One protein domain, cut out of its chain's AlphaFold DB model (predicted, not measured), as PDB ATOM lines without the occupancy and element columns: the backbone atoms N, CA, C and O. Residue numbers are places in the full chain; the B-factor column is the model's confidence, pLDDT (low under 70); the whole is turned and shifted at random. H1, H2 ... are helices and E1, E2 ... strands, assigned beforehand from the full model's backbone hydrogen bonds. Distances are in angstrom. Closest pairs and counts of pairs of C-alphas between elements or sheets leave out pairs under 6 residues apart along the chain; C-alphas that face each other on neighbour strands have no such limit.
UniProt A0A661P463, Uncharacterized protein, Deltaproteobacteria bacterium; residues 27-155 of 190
ATOM      1  N   ASP A  27     575.553 269.334 429.095       92.25
ATOM      2  CA  ASP A  27     576.011 269.595 427.726       92.25
ATOM      3  C   ASP A  27     575.871 268.358 426.840       92.25
ATOM      4  O   ASP A  27     575.458 268.463 425.684       92.25
ATOM      5  N   GLU A  28     576.140 267.177 427.394       94.94
ATOM      6  CA  GLU A  28     575.898 265.909 426.716       94.94
ATOM      7  C   GLU A  28     574.402 265.680 426.469       94.94
ATOM      8  O   GLU A  28     574.020 265.329 425.351       94.94
ATOM      9  N   LEU A  29     573.554 265.931 427.475       94.69
ATOM     10  CA  LEU A  29     572.099 265.823 427.345       94.69
ATOM     11  C   LEU A  29     571.579 266.728 426.214       94.69
ATOM     12  O   LEU A  29     570.861 266.270 425.326       94.69
ATOM     13  N   VAL A  30     571.991 268.000 426.211       94.56
ATOM     14  CA  VAL A  30     571.592 268.994 425.203       94.56
ATOM     15  C   VAL A  30     572.114 268.628 423.814       94.56
ATOM     16  O   VAL A  30     571.369 268.714 422.840       94.56
ATOM     17  N   SER A  31     573.373 268.196 423.703       94.62
ATOM     18  CA  SER A  31     573.979 267.803 422.426       94.62
ATOM     19  C   SER A  31     573.232 266.629 421.784       94.62
ATOM     20  O   SER A  31     572.854 266.699 420.612       94.62
ATOM     21  N   ARG A  32     572.935 265.583 422.569       95.88
ATOM     22  CA  ARG A  32     572.169 264.417 422.102       95.88
ATOM     23  C   ARG A  32     570.738 264.801 421.711       95.88
ATOM     24  O   ARG A  32     570.263 264.372 420.661       95.88
ATOM     25  N   ALA A  33     570.079 265.656 422.493       94.94
ATOM     26  CA  ALA A  33     568.733 266.136 422.181       94.94
ATOM     27  C   ALA A  33     568.681 266.941 420.881       94.94
ATOM     28  O   ALA A  33     567.795 266.726 420.060       94.94
ATOM     29  N   LEU A  34     569.643 267.840 420.660       94.69
ATOM     30  CA  LEU A  34     569.721 268.607 419.419       94.69
ATOM     31  C   LEU A  34     569.995 267.715 418.209       94.69
ATOM     32  O   LEU A  34     569.440 267.972 417.145       94.69
ATOM     33  N   ALA A  35     570.822 266.678 418.353       95.25
ATOM     34  CA  ALA A  35     571.041 265.708 417.286       95.25
ATOM     35  C   ALA A  35     569.738 264.973 416.926       95.25
ATOM     36  O   ALA A  35     569.388 264.910 415.749       95.25
ATOM     37  N   ALA A  36     568.991 264.506 417.931       94.88
ATOM     38  CA  ALA A  36     567.695 263.858 417.733       94.88
ATOM     39  C   ALA A  36     566.674 264.800 417.070       94.88
ATOM     40  O   ALA A  36     566.035 264.428 416.091       94.88
ATOM     41  N   ILE A  37     566.582 266.052 417.534       94.88
ATOM     42  CA  ILE A  37     565.693 267.073 416.960       94.88
ATOM     43  C   ILE A  37     566.019 267.349 415.492       94.88
ATOM     44  O   ILE A  37     565.125 267.317 414.650       94.88
ATOM     45  N   LYS A  38     567.294 267.588 415.170       93.06
ATOM     46  CA  LYS A  38     567.734 267.867 413.794       93.06
ATOM     47  C   LYS A  38     567.469 266.699 412.847       93.06
ATOM     48  O   LYS A  38     567.254 266.918 411.662       93.06
ATOM     49  N   ALA A  39     567.503 265.475 413.367       93.44
ATOM     50  CA  ALA A  39     567.195 264.269 412.612       93.44
ATOM     51  C   ALA A  39     565.687 263.961 412.533       93.44
ATOM     52  O   ALA A  39     565.304 263.043 411.812       93.44
ATOM     53  N   GLY A  40     564.834 264.675 413.280       92.75
ATOM     54  CA  GLY A  40     563.427 264.303 413.453       92.75
ATOM     55  C   GLY A  40     563.245 262.950 414.157       92.75
ATOM     56  O   GLY A  40     562.216 262.299 413.990       92.75
ATOM     57  N   ASP A  41     564.236 262.511 414.938       93.62
ATOM     58  CA  ASP A  41     564.265 261.201 415.589       93.62
ATOM     59  C   ASP A  41     563.635 261.259 416.989       93.62
ATOM     60  O   ASP A  41     564.293 261.478 418.013       93.62
ATOM     61  N   GLY A  42     562.317 261.060 417.026       90.94
ATOM     62  CA  GLY A  42     561.546 261.014 418.266       90.94
ATOM     63  C   GLY A  42     561.965 259.893 419.219       90.94
ATOM     64  O   GLY A  42     561.859 260.056 420.434       90.94
ATOM     65  N   GLN A  43     562.479 258.778 418.696       90.00
ATOM     66  CA  GLN A  43     562.912 257.648 419.515       90.00
ATOM     67  C   GLN A  43     564.218 257.977 420.243       90.00
ATOM     68  O   GLN A  43     564.315 257.762 421.454       90.00
ATOM     69  N   ALA A  44     565.194 258.551 419.534       91.81
ATOM     70  CA  ALA A  44     566.446 258.999 420.134       91.81
ATOM     71  C   ALA A  44     566.219 260.091 421.188       91.81
ATOM     72  O   ALA A  44     566.854 260.064 422.242       91.81
ATOM     73  N   TYR A  45     565.287 261.024 420.949       92.62
ATOM     74  CA  TYR A  45     564.918 262.015 421.962       92.62
ATOM     75  C   TYR A  45     564.207 261.368 423.157       92.62
ATOM     76  O   TYR A  45     564.534 261.667 424.303       92.62
ATOM     77  N   GLY A  46     563.259 260.460 422.911       89.94
ATOM     78  CA  GLY A  46     562.513 259.761 423.961       89.94
ATOM     79  C   GLY A  46     563.423 259.011 424.940       89.94
ATOM     80  O   GLY A  46     563.155 259.000 426.137       89.94
ATOM     81  N   ALA A  47     564.552 258.476 424.465       90.00
ATOM     82  CA  ALA A  47     565.568 257.848 425.315       90.00
ATOM     83  C   ALA A  47     566.259 258.822 426.299       90.00
ATOM     84  O   ALA A  47     566.861 258.388 427.280       90.00
ATOM     85  N   LEU A  48     566.174 260.136 426.062       91.88
ATOM     86  CA  LEU A  48     566.710 261.182 426.940       91.88
ATOM     87  C   LEU A  48     565.699 261.654 427.990       91.88
ATOM     88  O   LEU A  48     566.079 262.385 428.905       91.88
ATOM     89  N   MET A  49     564.434 261.247 427.893       88.88
ATOM     90  CA  MET A  49     563.429 261.559 428.907       88.88
ATOM     91  C   MET A  49     563.591 260.689 430.150       88.88
ATOM     92  O   MET A  49     564.188 259.607 430.097       88.88
ATOM     93  N   PHE A  50     563.060 261.143 431.285       84.69
ATOM     94  CA  PHE A  50     562.975 260.279 432.457       84.69
ATOM     95  C   PHE A  50     562.078 259.071 432.154       84.69
ATOM     96  O   PHE A  50     561.104 259.137 431.406       84.69
ATOM     97  N   THR A  51     562.430 257.941 432.745       81.69
ATOM     98  CA  THR A  51     561.702 256.678 432.642       81.69
ATOM     99  C   THR A  51     560.977 256.393 433.945       81.69
ATOM    100  O   THR A  51     561.265 256.987 434.983       81.69
ATOM    101  N   GLN A  52     560.078 255.411 433.923       78.38
ATOM    102  CA  GLN A  52     559.433 254.919 435.137       78.38
ATOM    103  C   GLN A  52     560.448 254.469 436.204       78.38
ATOM    104  O   GLN A  52     560.181 254.620 437.396       78.38
ATOM    105  N   GLU A  53     561.612 253.947 435.802       79.31
ATOM    106  CA  GLU A  53     562.679 253.554 436.727       79.31
ATOM    107  C   GLU A  53     563.261 254.769 437.463       79.31
ATOM    108  O   GLU A  53     563.423 254.719 438.684       79.31
ATOM    109  N   ASP A  54     563.492 255.877 436.756       79.69
ATOM    110  CA  ASP A  54     563.975 257.121 437.366       79.69
ATOM    111  C   ASP A  54     562.929 257.703 438.317       79.69
ATOM    112  O   ASP A  54     563.265 258.084 439.437       79.69
ATOM    113  N   VAL A  55     561.644 257.699 437.931       75.00
ATOM    114  CA  VAL A  55     560.561 258.140 438.827       75.00
ATOM    115  C   VAL A  55     560.481 257.231 440.053       75.00
ATOM    116  O   VAL A  55     560.376 257.714 441.171       75.00
ATOM    117  N   THR A  56     560.603 255.915 439.892       76.88
ATOM    118  CA  THR A  56     560.548 254.976 441.026       76.88
ATOM    119  C   THR A  56     561.704 255.182 441.999       76.88
ATOM    120  O   THR A  56     561.501 255.138 443.213       76.88
ATOM    121  N   LYS A  57     562.915 255.420 441.488       75.12
ATOM    122  CA  LYS A  57     564.113 255.589 442.319       75.12
ATOM    123  C   LYS A  57     564.195 256.973 442.942       75.12
ATOM    124  O   LYS A  57     564.527 257.102 444.118       75.12
ATOM    125  N   ALA A  58     563.927 257.998 442.147       72.94
ATOM    126  CA  ALA A  58     564.236 259.371 442.493       72.94
ATOM    127  C   ALA A  58     562.988 260.201 442.792       72.94
ATOM    128  O   ALA A  58     563.108 261.187 443.502       72.94
ATOM    129  N   CYS A  59     561.800 259.817 442.323       72.50
ATOM    130  CA  CYS A  59     560.567 260.594 442.480       72.50
ATOM    131  C   CYS A  59     559.324 259.742 442.820       72.50
ATOM    132  O   CYS A  59     558.305 259.835 442.135       72.50
ATOM    133  N   PRO A  60     559.351 258.899 443.870       70.00
ATOM    134  CA  PRO A  60     558.258 257.961 444.146       70.00
ATOM    135  C   PRO A  60     556.924 258.655 444.465       70.00
ATOM    136  O   PRO A  60     555.863 258.070 444.272       70.00
ATOM    137  N   GLU A  61     556.952 259.910 444.918       67.69
ATOM    138  CA  GLU A  61     555.743 260.708 445.144       67.69
ATOM    139  C   GLU A  61     555.079 261.142 443.823       67.69
ATOM    140  O   GLU A  61     553.851 261.153 443.742       67.69
ATOM    141  N   LEU A  62     555.862 261.377 442.762       64.94
ATOM    142  CA  LEU A  62     555.372 261.604 441.395       64.94
ATOM    143  C   LEU A  62     554.711 260.356 440.794       64.94
ATOM    144  O   LEU A  62     553.818 260.499 439.968       64.94
ATOM    145  N   LEU A  63     555.037 259.134 441.241       64.06
ATOM    146  CA  LEU A  63     554.305 257.926 440.812       64.06
ATOM    147  C   LEU A  63     552.826 257.937 441.228       64.06
ATOM    148  O   LEU A  63     552.034 257.165 440.691       64.06
ATOM    149  N   LYS A  64     552.430 258.796 442.177       63.94
ATOM    150  CA  LYS A  64     551.018 258.971 442.556       63.94
ATOM    151  C   LYS A  64     550.233 259.786 441.522       63.94
ATOM    152  O   LYS A  64     549.006 259.726 441.530       63.94
ATOM    153  N   SER A  65     550.917 260.547 440.663       60.97
ATOM    154  CA  SER A  65     550.330 261.436 439.650       60.97
ATOM    155  C   SER A  65     550.743 261.103 438.210       60.97
ATOM    156  O   SER A  65     550.052 261.509 437.278       60.97
ATOM    157  N   VAL A  66     551.833 260.356 438.019       63.47
ATOM    158  CA  VAL A  66     552.357 259.913 436.723       63.47
ATOM    159  C   VAL A  66     552.124 258.414 436.592       63.47
ATOM    160  O   VAL A  66     552.906 257.597 437.076       63.47
ATOM    161  N   ASP A  67     551.018 258.049 435.947       67.62
ATOM    162  CA  ASP A  67     550.754 256.665 435.573       67.62
ATOM    163  C   ASP A  67     551.484 256.288 434.266       67.62
ATOM    164  O   ASP A  67     552.021 257.126 433.533       67.62
ATOM    165  N   ALA A  68     551.521 254.988 433.964       67.75
ATOM    166  CA  ALA A  68     552.124 254.486 432.730       67.75
ATOM    167  C   ALA A  68     551.429 255.032 431.465       67.75
ATOM    168  O   ALA A  68     552.044 255.085 430.400       67.75
ATOM    169  N   GLU A  69     550.166 255.460 431.569       67.69
ATOM    170  CA  GLU A  69     549.415 256.047 430.461       67.69
ATOM    171  C   GLU A  69     549.905 257.468 430.146       67.69
ATOM    172  O   GLU A  69     550.037 257.827 428.975       67.69
ATOM    173  N   LEU A  70     550.240 258.261 431.163       69.94
ATOM    174  CA  LEU A  70     550.834 259.585 431.014       69.94
ATOM    175  C   LEU A  70     552.234 259.492 430.404       69.94
ATOM    176  O   LEU A  70     552.525 260.225 429.461       69.94
ATOM    177  N   LEU A  71     553.056 258.539 430.853       69.75
ATOM    178  CA  LEU A  71     554.363 258.262 430.241       69.75
ATOM    179  C   LEU A  71     554.232 257.849 428.770       69.75
ATOM    180  O   LEU A  71     554.986 258.320 427.919       69.75
ATOM    181  N   ALA A  72     553.243 257.014 428.440       69.81
ATOM    182  CA  ALA A  72     552.973 256.620 427.061       69.81
ATOM    183  C   ALA A  72     552.466 257.795 426.201       69.81
ATOM    184  O   ALA A  72     552.849 257.920 425.035       69.81
ATOM    185  N   LYS A  73     551.632 258.681 426.764       73.81
ATOM    186  CA  LYS A  73     551.186 259.921 426.103       73.81
ATOM    187  C   LYS A  73     552.352 260.874 425.863       73.81
ATOM    188  O   LYS A  73     552.462 261.418 424.764       73.81
ATOM    189  N   MET A  74     553.240 261.029 426.843       74.19
ATOM    190  CA  MET A  74     554.479 261.785 426.687       74.19
ATOM    191  C   MET A  74     555.310 261.195 425.551       74.19
ATOM    192  O   MET A  74     555.510 261.879 424.558       74.19
ATOM    193  N   ALA A  75     555.644 259.904 425.589       71.75
ATOM    194  CA  ALA A  75     556.421 259.247 424.534       71.75
ATOM    195  C   ALA A  75     555.814 259.406 423.122       71.75
ATOM    196  O   ALA A  75     556.541 259.621 422.149       71.75
ATOM    197  N   ARG A  76     554.478 259.353 422.992       74.12
ATOM    198  CA  ARG A  76     553.797 259.615 421.712       74.12
ATOM    199  C   ARG A  76     553.956 261.073 421.274       74.12
ATOM    200  O   ARG A  76     554.324 261.327 420.131       74.12
ATOM    201  N   SER A  77     553.726 262.014 422.185       85.75
ATOM    202  CA  SER A  77     553.842 263.448 421.893       85.75
ATOM    203  C   SER A  77     555.284 263.904 421.638       85.75
ATOM    204  O   SER A  77     555.480 264.810 420.833       85.75
ATOM    205  N   VAL A  78     556.298 263.245 422.215       89.06
ATOM    206  CA  VAL A  78     557.717 263.477 421.882       89.06
ATOM    207  C   VAL A  78     557.948 263.316 420.395       89.06
ATOM    208  O   VAL A  78     558.555 264.179 419.776       89.06
ATOM    209  N   SER A  79     557.475 262.207 419.824       88.25
ATOM    210  CA  SER A  79     557.745 261.889 418.423       88.25
ATOM    211  C   SER A  79     557.124 262.926 417.493       88.25
ATOM    212  O   SER A  79     557.772 263.369 416.552       88.25
ATOM    213  N   GLU A  80     555.904 263.368 417.803       90.44
ATOM    214  CA  GLU A  80     555.222 264.438 417.072       90.44
ATOM    215  C   GLU A  80     555.978 265.768 417.190       90.44
ATOM    216  O   GLU A  80     556.292 266.387 416.177       90.44
ATOM    217  N   ARG A  81     556.355 266.181 418.407       92.00
ATOM    218  CA  ARG A  81     557.084 267.441 418.645       92.00
ATOM    219  C   ARG A  81     558.471 267.454 418.021       92.00
ATOM    220  O   ARG A  81     558.886 268.459 417.450       92.00
ATOM    221  N   VAL A  82     559.190 266.341 418.108       92.94
ATOM    222  CA  VAL A  82     560.503 266.184 417.483       92.94
ATOM    223  C   VAL A  82     560.376 266.202 415.962       92.94
ATOM    224  O   VAL A  82     561.188 266.851 415.312       92.94
ATOM    225  N   ALA A  83     559.343 265.576 415.392       90.88
ATOM    226  CA  ALA A  83     559.079 265.653 413.959       90.88
ATOM    227  C   ALA A  83     558.725 267.082 413.510       90.88
ATOM    228  O   ALA A  83     559.258 267.537 412.502       90.88
ATOM    229  N   GLU A  84     557.890 267.812 414.260       90.31
ATOM    230  CA  GLU A  84     557.583 269.231 414.004       90.31
ATOM    231  C   GLU A  84     558.860 270.085 414.010       90.31
ATOM    232  O   GLU A  84     559.123 270.832 413.071       90.31
ATOM    233  N   CYS A  85     559.695 269.932 415.038       90.75
ATOM    234  CA  CYS A  85     560.990 270.599 415.115       90.75
ATOM    235  C   CYS A  85     561.952 270.177 413.989       90.75
ATOM    236  O   CYS A  85     562.754 270.983 413.520       90.75
ATOM    237  N   GLY A  86     561.901 268.915 413.561       90.94
ATOM    238  CA  GLY A  86     562.756 268.344 412.521       90.94
ATOM    239  C   GLY A  86     562.470 268.874 411.114       90.94
ATOM    240  O   GLY A  86     563.336 268.772 410.254       90.94
ATOM    241  N   GLN A  87     561.300 269.481 410.884       90.06
ATOM    242  CA  GLN A  87     560.924 270.084 409.596       90.06
ATOM    243  C   GLN A  87     561.624 271.420 409.305       90.06
ATOM    244  O   GLN A  87     561.461 271.970 408.219       90.06
ATOM    245  N   LEU A  88     562.376 271.965 410.261       87.62
ATOM    246  CA  LEU A  88     563.164 273.177 410.052       87.62
ATOM    247  C   LEU A  88     564.374 272.894 409.146       87.62
ATOM    248  O   LEU A  88     564.945 271.805 409.170       87.62
ATOM    249  N   GLU A  89     564.816 273.904 408.394       88.50
ATOM    250  CA  GLU A  89     565.966 273.821 407.474       88.50
ATOM    251  C   GLU A  89     567.312 273.804 408.228       88.50
ATOM    252  O   GLU A  89     568.132 274.723 408.170       88.50
ATOM    253  N   TRP A  90     567.555 272.732 408.985       89.00
ATOM    254  CA  TRP A  90     568.695 272.598 409.894       89.00
ATOM    255  C   TRP A  90     570.067 272.661 409.217       89.00
ATOM    256  O   TRP A  90     571.053 272.971 409.887       89.00
ATOM    257  N   ALA A  91     570.144 272.383 407.913       89.00
ATOM    258  CA  ALA A  91     571.383 272.461 407.142       89.00
ATOM    259  C   ALA A  91     571.953 273.891 407.089       89.00
ATOM    260  O   ALA A  91     573.169 274.068 407.060       89.00
ATOM    261  N   GLU A  92     571.083 274.901 407.134       87.12
ATOM    262  CA  GLU A  92     571.452 276.320 407.094       87.12
ATOM    263  C   GLU A  92     571.451 276.965 408.488       87.12
ATOM    264  O   GLU A  92     571.745 278.152 408.640       87.12
ATOM    265  N   ALA A  93     571.126 276.186 409.525       89.38
ATOM    266  CA  ALA A  93     570.947 276.700 410.869       89.38
ATOM    267  C   ALA A  93     572.267 277.190 411.476       89.38
ATOM    268  O   ALA A  93     573.180 276.410 411.767       89.38
ATOM    269  N   LYS A  94     572.334 278.486 411.780       91.69
ATOM    270  CA  LYS A  94     573.432 279.084 412.542       91.69
ATOM    271  C   LYS A  94     573.012 279.279 413.991       91.69
ATOM    272  O   LYS A  94     572.091 280.037 414.273       91.69
ATOM    273  N   GLN A  95     573.710 278.650 414.931       92.50
ATOM    274  CA  GLN A  95     573.465 278.892 416.352       92.50
ATOM    275  C   GLN A  95     573.897 280.318 416.734       92.50
ATOM    276  O   GLN A  95     575.048 280.701 416.524       92.50
ATOM    277  N   LEU A  96     572.973 281.091 417.303       90.19
ATOM    278  CA  LEU A  96     573.192 282.463 417.765       90.19
ATOM    279  C   LEU A  96     573.516 282.525 419.261       90.19
ATOM    280  O   LEU A  96     574.281 283.384 419.691       90.19
ATOM    281  N   GLY A  97     572.958 281.611 420.057       90.12
ATOM    282  CA  GLY A  97     573.166 281.614 421.500       90.12
ATOM    283  C   GLY A  97     572.543 280.426 422.221       90.12
ATOM    284  O   GLY A  97     571.789 279.641 421.646       90.12
ATOM    285  N   ARG A  98     572.889 280.306 423.504       91.19
ATOM    286  CA  ARG A  98     572.321 279.350 424.457       91.19
ATOM    287  C   ARG A  98     572.132 280.039 425.804       91.19
ATOM    288  O   ARG A  98     572.999 280.800 426.228       91.19
ATOM    289  N   SER A  99     571.042 279.731 426.493       88.94
ATOM    290  CA  SER A  99     570.809 280.120 427.888       88.94
ATOM    291  C   SER A  99     570.182 278.970 428.681       88.94
ATOM    292  O   SER A  99     569.678 278.015 428.090       88.94
ATOM    293  N   GLY A 100     570.233 279.050 430.014       89.19
ATOM    294  CA  GLY A 100     569.695 278.027 430.914       89.19
ATOM    295  C   GLY A 100     570.644 276.861 431.198       89.19
ATOM    296  O   GLY A 100     571.851 276.963 430.985       89.19
ATOM    297  N   GLY A 101     570.103 275.765 431.737       85.56
ATOM    298  CA  GLY A 101     570.866 274.592 432.185       85.56
ATOM    299  C   GLY A 101     571.534 274.745 433.557       85.56
ATOM    300  O   GLY A 101     572.333 273.900 433.947       85.56
ATOM    301  N   GLN A 102     571.229 275.820 434.292       85.69
ATOM    302  CA  GLN A 102     571.759 276.073 435.638       85.69
ATOM    303  C   GLN A 102     570.835 275.494 436.717       85.69
ATOM    304  O   GLN A 102     569.614 275.519 436.559       85.69
ATOM    305  N   ARG A 103     571.402 275.027 437.838       86.38
ATOM    306  CA  ARG A 103     570.627 274.522 438.987       86.38
ATOM    307  C   ARG A 103     569.781 275.630 439.601       86.38
ATOM    308  O   ARG A 103     570.317 276.642 440.046       86.38
ATOM    309  N   LYS A 104     568.465 275.417 439.659       83.00
ATOM    310  CA  LYS A 104     567.508 276.404 440.173       83.00
ATOM    311  C   LYS A 104     567.017 276.057 441.571       83.00
ATOM    312  O   LYS A 104     566.954 276.929 442.435       83.00
ATOM    313  N   ARG A 105     566.627 274.800 441.789       84.44
ATOM    314  CA  ARG A 105     566.098 274.316 443.072       84.44
ATOM    315  C   ARG A 105     566.169 272.798 443.163       84.44
ATOM    316  O   ARG A 105     566.285 272.116 442.151       84.44
ATOM    317  N   ARG A 106     566.041 272.286 444.384       84.31
ATOM    318  CA  ARG A 106     565.694 270.880 444.608       84.31
ATOM    319  C   ARG A 106     564.244 270.669 444.202       84.31
ATOM    320  O   ARG A 106     563.409 271.536 444.487       84.31
ATOM    321  N   SER A 107     563.967 269.554 443.540       77.56
ATOM    322  CA  SER A 107     562.598 269.216 443.184       77.56
ATOM    323  C   SER A 107     561.765 268.984 444.444       77.56
ATOM    324  O   SER A 107     562.254 268.442 445.436       77.56
ATOM    325  N   LYS A 108     560.516 269.456 444.427       72.06
ATOM    326  CA  LYS A 108     559.573 269.272 445.543       72.06
ATOM    327  C   LYS A 108     558.873 267.919 445.489       72.06
ATOM    328  O   LYS A 108     558.457 267.416 446.527       72.06
ATOM    329  N   ASP A 109     558.751 267.379 444.284       70.88
ATOM    330  CA  ASP A 109     557.970 266.183 443.974       70.88
ATOM    331  C   ASP A 109     558.862 264.932 443.849       70.88
ATOM    332  O   ASP A 109     558.377 263.803 443.741       70.88
ATOM    333  N   CYS A 110     560.181 265.131 443.915       71.69
ATOM    334  CA  CYS A 110     561.193 264.086 443.944       71.69
ATOM    335  C   CYS A 110     561.936 264.034 445.285       71.69
ATOM    336  O   CYS A 110     561.722 264.851 446.182       71.69
ATOM    337  N   SER A 111     562.846 263.067 445.426       70.94
ATOM    338  CA  SER A 111     563.817 263.038 446.508       70.94
ATOM    339  C   SER A 111     564.516 264.396 446.582       70.94
ATOM    340  O   SER A 111     564.755 265.067 445.575       70.94
ATOM    341  N   HIS A 112     564.883 264.800 447.794       70.31
ATOM    342  CA  HIS A 112     565.544 266.078 448.069       70.31
ATOM    343  C   HIS A 112     566.935 266.212 447.417       70.31
ATOM    344  O   HIS A 112     567.627 267.206 447.645       70.31
ATOM    345  N   GLU A 113     567.352 265.213 446.645       76.94
ATOM    346  CA  GLU A 113     568.630 265.109 445.954       76.94
ATOM    347  C   GLU A 113     568.489 265.266 444.430       76.94
ATOM    348  O   GLU A 113     569.504 265.435 443.759       76.94
ATOM    349  N   VAL A 114     567.261 265.280 443.886       83.56
ATOM    350  CA  VAL A 114     567.009 265.624 442.477       83.56
ATOM    351  C   VAL A 114     566.993 267.140 442.308       83.56
ATOM    352  O   VAL A 114     566.265 267.855 443.010       83.56
ATOM    353  N   TRP A 115     567.773 267.643 441.352       87.38
ATOM    354  CA  TRP A 115     567.835 269.068 441.041       87.38
ATOM    355  C   TRP A 115     567.087 269.390 439.755       87.38
ATOM    356  O   TRP A 115     567.335 268.797 438.709       87.38
ATOM    357  N   GLU A 116     566.212 270.390 439.836       87.06
ATOM    358  CA  GLU A 116     565.578 270.999 438.672       87.06
ATOM    359  C   GLU A 116     566.496 272.089 438.119       87.06
ATOM    360  O   GLU A 116     566.909 273.025 438.829       87.06
ATOM    361  N   LEU A 117     566.815 271.960 436.836       87.19
ATOM    362  CA  LEU A 117     567.599 272.933 436.102       87.19
ATOM    363  C   LEU A 117     566.673 273.925 435.395       87.19
ATOM    364  O   LEU A 117     565.523 273.636 435.083       87.19
ATOM    365  N   GLN A 118     567.173 275.129 435.143       88.44
ATOM    366  CA  GLN A 118     566.485 276.074 434.271       88.44
ATOM    367  C   GLN A 118     566.414 275.515 432.842       88.44
ATOM    368  O   GLN A 118     567.433 275.032 432.343       88.44
ATOM    369  N   ASP A 119     565.264 275.666 432.178       89.50
ATOM    370  CA  ASP A 119     565.069 275.302 430.767       89.50
ATOM    371  C   ASP A 119     566.241 275.747 429.903       89.50
ATOM    372  O   ASP A 119     566.677 276.901 429.981       89.50
ATOM    373  N   VAL A 120     566.723 274.854 429.044       91.31
ATOM    374  CA  VAL A 120     567.778 275.201 428.097       91.31
ATOM    375  C   VAL A 120     567.125 275.781 426.852       91.31
ATOM    376  O   VAL A 120     566.399 275.090 426.141       91.31
ATOM    377  N   LYS A 121     567.399 277.054 426.565       92.75
ATOM    378  CA  LYS A 121     566.977 277.709 425.324       92.75
ATOM    379  C   LYS A 121     568.164 277.827 424.383       92.75
ATOM    380  O   LYS A 121     569.201 278.376 424.758       92.75
ATOM    381  N   MET A 122     567.992 277.352 423.162       92.88
ATOM    382  CA  MET A 122     568.951 277.461 422.071       92.88
ATOM    383  C   MET A 122     568.348 278.345 420.986       92.88
ATOM    384  O   MET A 122     567.252 278.065 420.510       92.88
ATOM    385  N   THR A 123     569.064 279.386 420.582       92.88
ATOM    386  CA  THR A 123     568.611 280.303 419.532       92.88
ATOM    387  C   THR A 123     569.385 280.025 418.253       92.88
ATOM    388  O   THR A 123     570.619 279.968 418.273       92.88
ATOM    389  N   PHE A 124     568.674 279.877 417.141       92.69
ATOM    390  CA  PHE A 124     569.213 279.626 415.811       92.69
ATOM    391  C   PHE A 124     568.705 280.667 414.818       92.69
ATOM    392  O   PHE A 124     567.603 281.183 414.958       92.69
ATOM    393  N   GLN A 125     569.502 280.941 413.793       92.25
ATOM    394  CA  GLN A 125     569.068 281.608 412.575       92.25
ATOM    395  C   GLN A 125     568.869 280.549 411.492       92.25
ATOM    396  O   GLN A 125     569.827 279.845 411.173       92.25
ATOM    397  N   ILE A 126     567.655 280.428 410.950       89.12
ATOM    398  CA  ILE A 126     567.273 279.445 409.921       89.12
ATOM    399  C   ILE A 126     566.480 280.183 408.841       89.12
ATOM    400  O   ILE A 126     565.518 280.870 409.168       89.12
ATOM    401  N   GLY A 127     566.897 280.116 407.572       84.31
ATOM    402  CA  GLY A 127     566.192 280.804 406.478       84.31
ATOM    403  C   GLY A 127     566.075 282.331 406.640       84.31
ATOM    404  O   GLY A 127     565.195 282.953 406.055       84.31
ATOM    405  N   GLY A 128     566.942 282.947 407.455       84.38
ATOM    406  CA  GLY A 128     566.887 284.375 407.792       84.38
ATOM    407  C   GLY A 128     566.008 284.728 408.998       84.38
ATOM    408  O   GLY A 128     566.052 285.876 409.438       84.38
ATOM    409  N   GLU A 129     565.289 283.768 409.578       86.81
ATOM    410  CA  GLU A 129     564.450 283.956 410.766       86.81
ATOM    411  C   GLU A 129     565.149 283.475 412.043       86.81
ATOM    412  O   GLU A 129     565.967 282.552 412.015       86.81
ATOM    413  N   GLU A 130     564.826 284.103 413.177       88.50
ATOM    414  CA  GLU A 130     565.245 283.610 414.488       88.50
ATOM    415  C   GLU A 130     564.272 282.530 414.971       88.50
ATOM    416  O   GLU A 130     563.075 282.767 415.131       88.50
ATOM    417  N   VAL A 131     564.810 281.345 415.239       90.31
ATOM    418  CA  VAL A 131     564.079 280.192 415.758       90.31
ATOM    419  C   VAL A 131     564.670 279.805 417.105       90.31
ATOM    420  O   VAL A 131     565.888 279.702 417.260       90.31
ATOM    421  N   GLN A 132     563.814 279.554 418.091       91.31
ATOM    422  CA  GLN A 132     564.234 279.039 419.389       91.31
ATOM    423  C   GLN A 132     563.859 277.570 419.532       91.31
ATOM    424  O   GLN A 132     562.734 277.179 419.230       91.31
ATOM    425  N   VAL A 133     564.797 276.780 420.047       91.88
ATOM    426  CA  VAL A 133     564.556 275.441 420.581       91.88
ATOM    427  C   VAL A 133     564.616 275.532 422.095       91.88
ATOM    428  O   VAL A 133     565.645 275.908 422.660       91.88
ATOM    429  N   LYS A 134     563.523 275.178 422.756       92.94
ATOM    430  CA  LYS A 134     563.441 275.076 424.208       92.94
ATOM    431  C   LYS A 134     563.431 273.606 424.605       92.94
ATOM    432  O   LYS A 134     562.622 272.832 424.101       92.94
ATOM    433  N   LEU A 135     564.366 273.240 425.473       91.75
ATOM    434  CA  LEU A 135     564.475 271.930 426.099       91.75
ATOM    435  C   LEU A 135     564.068 272.108 427.560       91.75
ATOM    436  O   LEU A 135     564.807 272.704 428.353       91.75
ATOM    437  N   ASP A 136     562.847 271.689 427.856       84.00
ATOM    438  CA  ASP A 136     562.165 271.991 429.105       84.00
ATOM    439  C   ASP A 136     562.494 270.994 430.212       84.00
ATOM    440  O   ASP A 136     562.702 269.805 429.964       84.00
ATOM    441  N   ASP A 137     562.553 271.521 431.437       83.06
ATOM    442  CA  ASP A 137     562.701 270.761 432.677       83.06
ATOM    443  C   ASP A 137     563.792 269.669 432.641       83.06
ATOM    444  O   ASP A 137     563.513 268.481 432.848       83.06
ATOM    445  N   PRO A 138     565.067 270.031 432.393       88.25
ATOM    446  CA  PRO A 138     566.147 269.090 432.603       88.25
ATOM    447  C   PRO A 138     566.313 268.813 434.104       88.25
ATOM    448  O   PRO A 138     566.359 269.727 434.935       88.25
ATOM    449  N   LEU A 139     566.437 267.534 434.437       88.56
ATOM    450  CA  LEU A 139     566.636 267.022 435.783       88.56
ATOM    451  C   LEU A 139     568.049 266.475 435.931       88.56
ATOM    452  O   LEU A 139     568.582 265.849 435.014       88.56
ATOM    453  N   GLU A 140     568.627 266.683 437.107       90.75
ATOM    454  CA  GLU A 140     569.846 266.015 437.549       90.75
ATOM    455  C   GLU A 140     569.518 265.059 438.698       90.75
ATOM    456  O   GLU A 140     568.939 265.467 439.711       90.75
ATOM    457  N   PHE A 141     569.904 263.796 438.538       88.31
ATOM    458  CA  PHE A 141     569.703 262.737 439.519       88.31
ATOM    459  C   PHE A 141     570.890 262.616 440.494       88.31
ATOM    460  O   PHE A 141     571.991 263.088 440.201       88.31
ATOM    461  N   PRO A 142     570.708 261.951 441.654       84.75
ATOM    462  CA  PRO A 142     571.752 261.842 442.682       84.75
ATOM    463  C   PRO A 142     573.017 261.102 442.224       84.75
ATOM    464  O   PRO A 142     574.089 261.297 442.791       84.75
ATOM    465  N   ASP A 143     572.900 260.257 441.198       84.81
ATOM    466  CA  ASP A 143     574.013 259.526 440.589       84.81
ATOM    467  C   ASP A 143     574.814 260.367 439.571       84.81
ATOM    468  O   ASP A 143     575.757 259.864 438.959       84.81
ATOM    469  N   GLY A 144     574.468 261.651 439.409       86.50
ATOM    470  CA  GLY A 144     575.124 262.582 438.490       86.50
ATOM    471  C   GLY A 144     574.673 262.439 437.037       86.50
ATOM    472  O   GLY A 144     575.340 262.954 436.138       86.50
ATOM    473  N   THR A 145     573.572 261.729 436.789       90.69
ATOM    474  CA  THR A 145     572.992 261.583 435.455       90.69
ATOM    475  C   THR A 145     571.864 262.580 435.192       90.69
ATOM    476  O   THR A 145     571.311 263.175 436.118       90.69
ATOM    477  N   PHE A 146     571.528 262.782 433.915       91.38
ATOM    478  CA  PHE A 146     570.559 263.793 433.490       91.38
ATOM    479  C   PHE A 146     569.472 263.225 432.569       91.38
ATOM    480  O   PHE A 146     569.717 262.310 431.776       91.38
ATOM    481  N   ALA A 147     568.274 263.810 432.637       91.25
ATOM    482  CA  ALA A 147     567.157 263.512 431.737       91.25
ATOM    483  C   ALA A 147     566.223 264.718 431.570       91.25
ATOM    484  O   ALA A 147     566.261 265.642 432.377       91.25
ATOM    485  N   PHE A 148     565.363 264.699 430.552       90.44
ATOM    486  CA  PHE A 148     564.274 265.674 430.406       90.44
ATOM    487  C   PHE A 148     562.980 265.187 431.047       90.44
ATOM    488  O   PHE A 148     562.668 263.993 431.000       90.44
ATOM    489  N   ALA A 149     562.217 266.126 431.601       83.31
ATOM    490  CA  ALA A 149     560.874 265.865 432.099       83.31
ATOM    491  C   ALA A 149     559.748 266.219 431.134       83.31
ATOM    492  O   ALA A 149     558.624 265.760 431.333       83.31
ATOM    493  N   ASP A 150     560.052 266.952 430.066       85.38
ATOM    494  CA  ASP A 150     559.061 267.372 429.086       85.38
ATOM    495  C   ASP A 150     559.627 267.335 427.656       85.38
ATOM    496  O   ASP A 150     560.812 267.085 427.415       85.38
ATOM    497  N   ASN A 151     558.735 267.530 426.695       87.62
ATOM    498  CA  ASN A 151     559.008 267.519 425.269       87.62
ATOM    499  C   ASN A 151     559.778 268.771 424.822       87.62
ATOM    500  O   ASN A 151     559.645 269.842 425.422       87.62
ATOM    501  N   PRO A 152     560.510 268.698 423.697       91.12
ATOM    502  CA  PRO A 152     561.117 269.883 423.126       91.12
ATOM    503  C   PRO A 152     560.048 270.777 422.491       91.12
ATOM    504  O   PRO A 152     559.009 270.309 422.013       91.12
ATOM    505  N   ARG A 153     560.332 272.077 422.425       91.00
ATOM    506  CA  ARG A 153     559.514 273.057 421.701       91.00
ATOM    507  C   ARG A 153     560.370 273.838 420.723       91.00
ATOM    508  O   ARG A 153     561.447 274.297 421.096       91.00
ATOM    509  N   CYS A 154     559.874 274.035 419.505       88.81
ATOM    510  CA  CYS A 154     560.547 274.825 418.478       88.81
ATOM    511  C   CYS A 154     559.594 275.849 417.868       88.81
ATOM    512  O   CYS A 154     558.403 275.577 417.729       88.81
ATOM    513  N   GLY A 155     560.109 277.020 417.496       82.81
ATOM    514  CA  GLY A 155     559.329 278.017 416.767       82.81
ATOM    515  C   GLY A 155     559.956 279.408 416.753       82.81
ATOM    516  O   GLY A 155     561.017 279.631 417.343       82.81
TER     517      GLY A 155
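AT A GLANCE: This is residues 27 to 155 of the 190 residues of an uncharacterized protein of Deltaproteobacteria bacterium (UniProt A0A661P463). Two small four-stranded sheets stand end to end as one long twisted ribbon, joined where E3 runs on into E4 and E5 runs on into E6. H1 packs on the ribbon near that join, the long helix H4 packs on the edge strand E8, H2 touches both helices, and H3 sits away from the strands. The printed part has 129 residues, with four named helices, H1 to H4, followed by eight named strands, E1 to E8; the class is mixed. Both sheets are antiparallel, in the orders E1 E4 E5 E8 and E2 E3 E6 E7. The whole is compact, with a radius of gyration of the C-alphas of 14.9 A, yet elongated, spanning 45 by 29 by 19 A.

HOW THE PARTS SIT: Start at H1, residues 27 to 39, whose residues 32 to 37 alone touch H2, residues 42 to 46; the closest C-alphas, of Ala 36 and Tyr 45, are 5.4 A apart. H2 touches H4, residues 68 to 86, the C-alphas of Gly 42 and Ser 79 coming closest at 3.9 A. H3, residues 52 to 58, is close to H4 but not clearly touching, the closest C-alphas, of Gln 52 and Ala 68, being 7.7 A apart. Next come E1, residues 94 to 99, E4, 120 to 126, E5, 129 to 135, and E8, 152 to 155: look for N 96 and O 123 at 2.8 A, N 122 and O 133 at 2.8 A, and N 134 and O 153 at 2.8 A. In the other sheet, E2, 103 to 106, E3, 115 to 117, E6, 138 to 140, and E7, 146 to 148, show N 104 and O 116 at 3.0 A, N 115 and O 140 at 3.0 A, and N 139 and O 147 at 2.8 A. H1 is on the first sheet at a height of 10.1 A, slantwise to the strands, at 55 degrees to E5 on the local plane. H4 is on that sheet too, the C-alphas of Cys 85 and Cys 154 coming closest at 5.4 A. Every O i to N i+4 pair is within hydrogen-bond range in H1, H2 and H3, and 14 of 15 are in H4.

IN THESE COORDINATES: Find C-alpha 27 at (576.011, 269.595, 427.726); from there H1 runs 18.3 A. H4 runs 26.7 A to C-alpha 86 at (562.756, 268.344, 412.521). E4 is 18.7 A long and E5 19.5 A; E8 ends at C-alpha 155, (559.329, 278.017, 416.767).

THE WHOLE: The C-alphas farthest apart, of Lys 64 and Gly 128, are 45.9 A apart. The printed part has no cut, and no link is long. Confidence is low, under 70, at residues 61 to 72.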